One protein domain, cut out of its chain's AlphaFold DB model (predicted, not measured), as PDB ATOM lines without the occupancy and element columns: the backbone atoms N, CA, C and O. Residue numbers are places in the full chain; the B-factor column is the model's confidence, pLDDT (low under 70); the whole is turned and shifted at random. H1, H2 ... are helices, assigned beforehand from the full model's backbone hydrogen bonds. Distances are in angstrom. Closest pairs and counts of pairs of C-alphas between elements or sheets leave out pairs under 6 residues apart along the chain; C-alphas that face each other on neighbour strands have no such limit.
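What this domain is: This is residues 91 to 145 of the 344 residues of the protein "ULP_PROTEASE domain-containing protein" of Dendrothele bispora (strain CBS 962.96) (UniProt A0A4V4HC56). Two long helices, H1 and H2, make a helical hairpin that opens like a V: they meet beside the tight link that joins them and spread apart toward their other ends. Beyond the open end of this V the long stretch of residues 127 to 141 makes a wide loop with no named element, and it leads back to the short helix H3, which lies at the mouth of the V, near H1. The printed part has 55 residues with three named helices, in the order H1, H2, H3 along the chain, and no named strand, and its class is all helix. The whole is loose, with a radius of gyration of the C-alphas of 12.8 A, and elongated, with spans of 38 by 24 by 17 A.

Where its parts are: H1, residues 91 to 106, runs from C-alpha 91 at (16.822, -31.507, 22.355) to C-alpha 106 at (-3.632, -37.864, 28.651), a length of 22.3 A. H2, residues 111 to 126, is 23.3 A from first to last C-alpha and begins with C-alpha 111 at (-5.467, -38.782, 38.622). H1 and H2 have 16 residues each and are the longest helices. H3, residues 142 to 145, is a helix of 4 residues and ends with C-alpha 145 at (16.828, -31.564, 34.748).

How they stand to each other: H1 touches H2 with residues 101 to 106 alone. The closest C-alphas of the two are those of Arg 105 and His 114, 4.6 A apart, and 15 pairs of C-alphas are within 8 A. Their lines stand at a steep tilt of 42 degrees, and they run opposite ways. Their centres are 11.4 A apart. H3 touches no helix, but H1 and H3 are near each other, with 6 pairs of C-alphas within 10 A and no pair within 8 A. H2 and H3 are apart, though they follow each other in the chain. In H1 every O i to N i+4 pair is within hydrogen-bond range, in H2 11 of 12 are, and H3 is too short for such a pair; its one O i to N i+3 pair is within range.

The domain as a whole: The two C-alphas farthest apart, those of Ser 109 and Thr 137, are 38.0 A apart; Ser 109 is in the link from H1 to H2 and Thr 137 in the link from H2 to H3. The link from H1 to H2 is tight, with 4 residues, and the link from H2 to H3 is long, with 15 residues. The C-alphas of residues 127 to 141 lie 10 to 21 A from the mean of the C-alphas. The first and last printed C-alphas, those of Asp 91 and Leu 145, are 12.4 A apart. The printed part has no cut. The mean pLDDT of the printed part is 93.9, and no printed residue is under 70.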
ATOM      1  N   ASP A  91      18.127 -31.334  23.014       93.50
ATOM      2  CA  ASP A  91      16.822 -31.507  22.355       93.50
ATOM      3  C   ASP A  91      16.340 -32.956  22.359       93.50
ATOM      4  O   ASP A  91      15.173 -33.224  22.641       93.50
ATOM      5  N   LYS A  92      17.211 -33.910  22.011       94.44
ATOM      6  CA  LYS A  92      16.829 -35.320  21.882       94.44
ATOM      7  C   LYS A  92      16.292 -35.894  23.207       94.44
ATOM      8  O   LYS A  92      15.206 -36.478  23.160       94.44
ATOM      9  N   PRO A  93      16.969 -35.732  24.362       94.69
ATOM     10  CA  PRO A  93      16.407 -36.134  25.650       94.69
ATOM     11  C   PRO A  93      15.068 -35.461  25.967       94.69
ATOM     12  O   PRO A  93      14.104 -36.142  26.321       94.69
ATOM     13  N   TRP A  94      14.964 -34.146  25.756       95.44
ATOM     14  CA  TRP A  94      13.739 -33.403  26.050       95.44
ATOM     15  C   TRP A  94      12.558 -33.807  25.173       95.44
ATOM     16  O   TRP A  94      11.456 -33.935  25.689       95.44
ATOM     17  N   ARG A  95      12.754 -34.099  23.881       95.44
ATOM     18  CA  ARG A  95      11.667 -34.587  23.011       95.44
ATOM     19  C   ARG A  95      11.040 -35.872  23.544       95.44
ATOM     20  O   ARG A  95       9.817 -35.991  23.562       95.44
ATOM     21  N   LYS A  96      11.867 -36.819  24.004       95.75
ATOM     22  CA  LYS A  96      11.394 -38.066  24.626       95.75
ATOM     23  C   LYS A  96      10.595 -37.769  25.899       95.75
ATOM     24  O   LYS A  96       9.530 -38.344  26.098       95.75
ATOM     25  N   ASN A  97      11.087 -36.857  26.732       96.50
ATOM     26  CA  ASN A  97      10.443 -36.518  28.000       96.50
ATOM     27  C   ASN A  97       9.156 -35.712  27.833       96.50
ATOM     28  O   ASN A  97       8.203 -35.957  28.557       96.50
ATOM     29  N   LEU A  98       9.086 -34.811  26.855       96.12
ATOM     30  CA  LEU A  98       7.860 -34.086  26.523       96.12
ATOM     31  C   LEU A  98       6.775 -35.040  26.017       96.12
ATOM     32  O   LEU A  98       5.624 -34.912  26.422       96.12
ATOM     33  N   ALA A  99       7.137 -36.031  25.195       97.06
ATOM     34  CA  ALA A  99       6.207 -37.085  24.798       97.06
ATOM     35  C   ALA A  99       5.736 -37.913  26.009       97.06
ATOM     36  O   ALA A  99       4.556 -38.234  26.115       97.06
ATOM     37  N   TRP A 100       6.638 -38.217  26.947       97.31
ATOM     38  CA  TRP A 100       6.291 -38.912  28.187       97.31
ATOM     39  C   TRP A 100       5.342 -38.096  29.081       97.31
ATOM     40  O   TRP A 100       4.313 -38.627  29.492       97.31
ATOM     41  N   ILE A 101       5.621 -36.806  29.309       97.25
ATOM     42  CA  ILE A 101       4.738 -35.889  30.053       97.25
ATOM     43  C   ILE A 101       3.375 -35.799  29.369       97.25
ATOM     44  O   ILE A 101       2.346 -35.913  30.024       97.25
ATOM     45  N   HIS A 102       3.353 -35.625  28.045       97.25
ATOM     46  CA  HIS A 102       2.112 -35.570  27.281       97.25
ATOM     47  C   HIS A 102       1.281 -36.844  27.476       97.25
ATOM     48  O   HIS A 102       0.091 -36.765  27.770       97.25
ATOM     49  N   ASN A 103       1.904 -38.021  27.388       96.81
ATOM     50  CA  ASN A 103       1.210 -39.284  27.620       96.81
ATOM     51  C   ASN A 103       0.657 -39.372  29.051       96.81
ATOM     52  O   ASN A 103      -0.518 -39.706  29.215       96.81
ATOM     53  N   ALA A 104       1.452 -39.008  30.064       96.50
ATOM     54  CA  ALA A 104       1.016 -38.974  31.461       96.50
ATOM     55  C   ALA A 104      -0.199 -38.048  31.665       96.50
ATOM     56  O   ALA A 104      -1.177 -38.455  32.284       96.50
ATOM     57  N   ARG A 105      -0.201 -36.868  31.034       96.06
ATOM     58  CA  ARG A 105      -1.328 -35.917  31.035       96.06
ATOM     59  C   ARG A 105      -2.578 -36.410  30.317       96.06
ATOM     60  O   ARG A 105      -3.659 -35.914  30.571       96.06
ATOM     61  N   THR A 106      -2.457 -37.325  29.365       95.25
ATOM     62  CA  THR A 106      -3.632 -37.864  28.651       95.25
ATOM     63  C   THR A 106      -4.179 -39.139  29.289       95.25
ATOM     64  O   THR A 106      -5.284 -39.570  28.967       95.25
ATOM     65  N   THR A 107      -3.428 -39.746  30.208       92.06
ATOM     66  CA  THR A 107      -3.801 -41.008  30.847       92.06
ATOM     67  C   THR A 107      -4.664 -40.743  32.077       92.06
ATOM     68  O   THR A 107      -4.161 -40.391  33.137       92.06
ATOM     69  N   GLN A 108      -5.977 -40.951  31.958       89.94
ATOM     70  CA  GLN A 108      -6.936 -40.669  33.040       89.94
ATOM     71  C   GLN A 108      -6.953 -41.715  34.168       89.94
ATOM     72  O   GLN A 108      -7.579 -41.490  35.199       89.94
ATOM     73  N   SER A 109      -6.287 -42.864  34.005       92.19
ATOM     74  CA  SER A 109      -6.330 -43.949  34.998       92.19
ATOM     75  C   SER A 109      -5.593 -43.632  36.304       92.19
ATOM     76  O   SER A 109      -5.791 -44.334  37.293       92.19
ATOM     77  N   ASN A 110      -4.752 -42.595  36.324       92.38
ATOM     78  CA  ASN A 110      -4.017 -42.156  37.505       92.38
ATOM     79  C   ASN A 110      -4.139 -40.633  37.650       92.38
ATOM     80  O   ASN A 110      -3.362 -39.885  37.059       92.38
ATOM     81  N   HIS A 111      -5.137 -40.196  38.424       94.06
ATOM     82  CA  HIS A 111      -5.467 -38.782  38.622       94.06
ATOM     83  C   HIS A 111      -4.278 -37.966  39.153       94.06
ATOM     84  O   HIS A 111      -3.977 -36.898  38.630       94.06
ATOM     85  N   ASP A 112      -3.558 -38.497  40.140       94.38
ATOM     86  CA  ASP A 112      -2.423 -37.803  40.754       94.38
ATOM     87  C   ASP A 112      -1.265 -37.609  39.767       94.38
ATOM     88  O   ASP A 112      -0.688 -36.529  39.678       94.38
ATOM     89  N   LEU A 113      -0.940 -38.649  38.990       95.44
ATOM     90  CA  LEU A 113       0.096 -38.555  37.961       95.44
ATOM     91  C   LEU A 113      -0.298 -37.570  36.852       95.44
ATOM     92  O   LEU A 113       0.557 -36.844  36.348       95.44
ATOM     93  N   HIS A 114      -1.575 -37.564  36.466       96.38
ATOM     94  CA  HIS A 114      -2.119 -36.633  35.483       96.38
ATOM     95  C   HIS A 114      -1.940 -35.181  35.939       96.38
ATOM     96  O   HIS A 114      -1.458 -34.359  35.158       96.38
ATOM     97  N   GLU A 115      -2.306 -34.877  37.187       96.81
ATOM     98  CA  GLU A 115      -2.222 -33.526  37.742       96.81
ATOM     99  C   GLU A 115      -0.773 -33.042  37.839       96.81
ATOM    100  O   GLU A 115      -0.432 -32.000  37.277       96.81
ATOM    101  N   ASP A 116       0.119 -33.847  38.424       97.00
ATOM    102  CA  ASP A 116       1.540 -33.492  38.528       97.00
ATOM    103  C   ASP A 116       2.169 -33.307  37.130       97.00
ATOM    104  O   ASP A 116       2.960 -32.389  36.899       97.00
ATOM    105  N   ALA A 117       1.780 -34.126  36.145       97.38
ATOM    106  CA  ALA A 117       2.252 -33.979  34.769       97.38
ATOM    107  C   ALA A 117       1.695 -32.719  34.092       97.38
ATOM    108  O   ALA A 117       2.370 -32.122  33.246       97.38
ATOM    109  N   HIS A 118       0.473 -32.306  34.438       96.81
ATOM    110  CA  HIS A 118      -0.118 -31.073  33.939       96.81
ATOM    111  C   HIS A 118       0.631 -29.850  34.462       96.81
ATOM    112  O   HIS A 118       1.010 -29.007  33.646       96.81
ATOM    113  N   LEU A 119       0.904 -29.801  35.769       97.00
ATOM    114  CA  LEU A 119       1.667 -28.730  36.405       97.00
ATOM    115  C   LEU A 119       3.076 -28.626  35.817       97.00
ATOM    116  O   LEU A 119       3.469 -27.559  35.351       97.00
ATOM    117  N   VAL A 120       3.799 -29.749  35.706       96.38
ATOM    118  CA  VAL A 120       5.144 -29.759  35.103       96.38
ATOM    119  C   VAL A 120       5.111 -29.243  33.665       96.38
ATOM    120  O   VAL A 120       6.005 -28.516  33.244       96.38
ATOM    121  N   PHE A 121       4.085 -29.588  32.885       95.88
ATOM    122  CA  PHE A 121       3.965 -29.082  31.520       95.88
ATOM    123  C   PHE A 121       3.764 -27.563  31.458       95.88
ATOM    124  O   PHE A 121       4.308 -26.930  30.554       95.88
ATOM    125  N   LEU A 122       2.988 -26.990  32.384       95.19
ATOM    126  CA  LEU A 122       2.796 -25.542  32.468       95.19
ATOM    127  C   LEU A 122       4.108 -24.839  32.840       95.19
ATOM    128  O   LEU A 122       4.505 -23.907  32.139       95.19
ATOM    129  N   GLU A 123       4.825 -25.342  33.848       93.19
ATOM    130  CA  GLU A 123       6.099 -24.759  34.294       93.19
ATOM    131  C   GLU A 123       7.211 -24.863  33.242       93.19
ATOM    132  O   GLU A 123       7.967 -23.925  33.002       93.19
ATOM    133  N   LEU A 124       7.278 -25.965  32.491       91.50
ATOM    134  CA  LEU A 124       8.233 -26.065  31.381       91.50
ATOM    135  C   LEU A 124       7.977 -25.030  30.269       91.50
ATOM    136  O   LEU A 124       8.874 -24.769  29.465       91.50
ATOM    137  N   GLY A 125       6.772 -24.457  30.200       90.38
ATOM    138  CA  GLY A 125       6.437 -23.358  29.296       90.38
ATOM    139  C   GLY A 125       6.822 -21.971  29.825       90.38
ATOM    140  O   GLY A 125       6.982 -21.055  29.016       90.38
ATOM    141  N   SER A 126       6.977 -21.808  31.143       90.50
ATOM    142  CA  SER A 126       7.308 -20.534  31.799       90.50
ATOM    143  C   SER A 126       8.822 -20.335  31.969       90.50
ATOM    144  O   SER A 126       9.301 -19.199  31.983       90.50
ATOM    145  N   VAL A 127       9.594 -21.425  32.036       88.50
ATOM    146  CA  VAL A 127      11.013 -21.398  32.411       88.50
ATOM    147  C   VAL A 127      11.971 -21.419  31.210       88.50
ATOM    148  O   VAL A 127      11.821 -22.161  30.236       88.50
ATOM    149  N   SER A 128      13.048 -20.628  31.290       91.56
ATOM    150  CA  SER A 128      14.123 -20.645  30.292       91.56
ATOM    151  C   SER A 128      15.026 -21.871  30.452       91.56
ATOM    152  O   SER A 128      15.781 -21.989  31.412       91.56
ATOM    153  N   PHE A 129      15.081 -22.724  29.427       88.69
ATOM    154  CA  PHE A 129      15.968 -23.900  29.358       88.69
ATOM    155  C   PHE A 129      17.459 -23.590  29.588       88.69
ATOM    156  O   PHE A 129      18.245 -24.474  29.943       88.69
ATOM    157  N   LYS A 130      17.886 -22.353  29.314       91.56
ATOM    158  CA  LYS A 130      19.282 -21.918  29.462       91.56
ATOM    159  C   LYS A 130      19.549 -21.191  30.772       91.56
ATOM    160  O   LYS A 130      20.718 -20.935  31.047       91.56
ATOM    161  N   ALA A 131      18.511 -20.834  31.528       93.31
ATOM    162  CA  ALA A 131      18.707 -20.208  32.824       93.31
ATOM    163  C   ALA A 131      19.440 -21.186  33.757       93.31
ATOM    164  O   ALA A 131      19.194 -22.397  33.672       93.31
ATOM    165  N   PRO A 132      20.378 -20.696  34.583       94.06
ATOM    166  CA  PRO A 132      20.955 -21.497  35.652       94.06
ATOM    167  C   PRO A 132      19.861 -21.875  36.655       94.06
ATOM    168  O   PRO A 132      18.906 -21.123  36.838       94.06
ATOM    169  N   LYS A 133      20.005 -23.028  37.309       91.31
ATOM    170  CA  LYS A 133      19.188 -23.366  38.478       91.31
ATOM    171  C   LYS A 133      19.521 -22.384  39.604       91.31
ATOM    172  O   LYS A 133      20.685 -22.279  40.002       91.31
ATOM    173  N   GLU A 134      18.524 -21.654  40.086       90.56
ATOM    174  CA  GLU A 134      18.677 -20.753  41.230       90.56
ATOM    175  C   GLU A 134      18.544 -21.543  42.533       90.56
ATOM    176  O   GLU A 134      17.786 -22.502  42.604       90.56
ATOM    177  N   GLY A 135      19.318 -21.174  43.557       89.50
ATOM    178  CA  GLY A 135      19.284 -21.862  44.853       89.50
ATOM    179  C   GLY A 135      20.084 -23.169  44.941       89.50
ATOM    180  O   GLY A 135      20.003 -23.822  45.972       89.50
ATOM    181  N   PHE A 136      20.875 -23.530  43.919       92.50
ATOM    182  CA  PHE A 136      21.704 -24.748  43.920       92.50
ATOM    183  C   PHE A 136      23.192 -24.475  43.726       92.50
ATOM    184  O   PHE A 136      23.592 -23.567  42.994       92.50
ATOM    185  N   THR A 137      24.013 -25.348  44.305       92.94
ATOM    186  CA  THR A 137      25.480 -25.263  44.265       92.94
ATOM    187  C   THR A 137      26.115 -25.469  42.879       92.94
ATOM    188  O   THR A 137      27.159 -24.884  42.596       92.94
ATOM    189  N   ASP A 138      25.525 -26.270  41.980       89.38
ATOM    190  CA  ASP A 138      26.168 -26.638  40.703       89.38
ATOM    191  C   ASP A 138      25.990 -25.611  39.561       89.38
ATOM    192  O   ASP A 138      26.625 -25.757  38.509       89.38
ATOM    193  N   HIS A 139      25.126 -24.601  39.755       92.06
ATOM    194  CA  HIS A 139      24.717 -23.569  38.786       92.06
ATOM    195  C   HIS A 139      24.430 -24.079  37.363       92.06
ATOM    196  O   HIS A 139      24.518 -23.332  36.380       92.06
ATOM    197  N   ARG A 140      24.104 -25.367  37.212       93.19
ATOM    198  CA  ARG A 140      23.878 -25.956  35.894       93.19
ATOM    199  C   ARG A 140      22.576 -25.433  35.305       93.19
ATOM    200  O   ARG A 140      21.661 -25.080  36.046       93.19
ATOM    201  N   PRO A 141      22.469 -25.375  33.973       93.69
ATOM    202  CA  PRO A 141      21.270 -24.860  33.335       93.69
ATOM    203  C   PRO A 141      20.082 -25.810  33.514       93.69
ATOM    204  O   PRO A 141      20.244 -27.029  33.493       93.69
ATOM    205  N   ILE A 142      18.874 -25.256  33.594       92.38
ATOM    206  CA  ILE A 142      17.622 -25.988  33.851       92.38
ATOM    207  C   ILE A 142      17.395 -27.132  32.863       92.38
ATOM    208  O   ILE A 142      16.888 -28.191  33.236       92.38
ATOM    209  N   HIS A 143      17.858 -27.002  31.615       92.25
ATOM    210  CA  HIS A 143      17.749 -28.099  30.664       92.25
ATOM    211  C   HIS A 143      18.450 -29.386  31.111       92.25
ATOM    212  O   HIS A 143      18.156 -30.410  30.515       92.25
ATOM    213  N   THR A 144      19.341 -29.397  32.108       93.06
ATOM    214  CA  THR A 144      19.929 -30.643  32.632       93.06
ATOM    215  C   THR A 144      18.956 -31.474  33.471       93.06
ATOM    216  O   THR A 144      19.200 -32.662  33.667       93.06
ATOM    217  N   LEU A 145      17.836 -30.891  33.918       92.88
ATOM    218  CA  LEU A 145      16.828 -31.564  34.748       92.88
ATOM    219  C   LEU A 145      16.003 -32.617  33.994       92.88
ATOM    220  O   LEU A 145      15.278 -33.388  34.611       92.88
TER     221      LEU A 145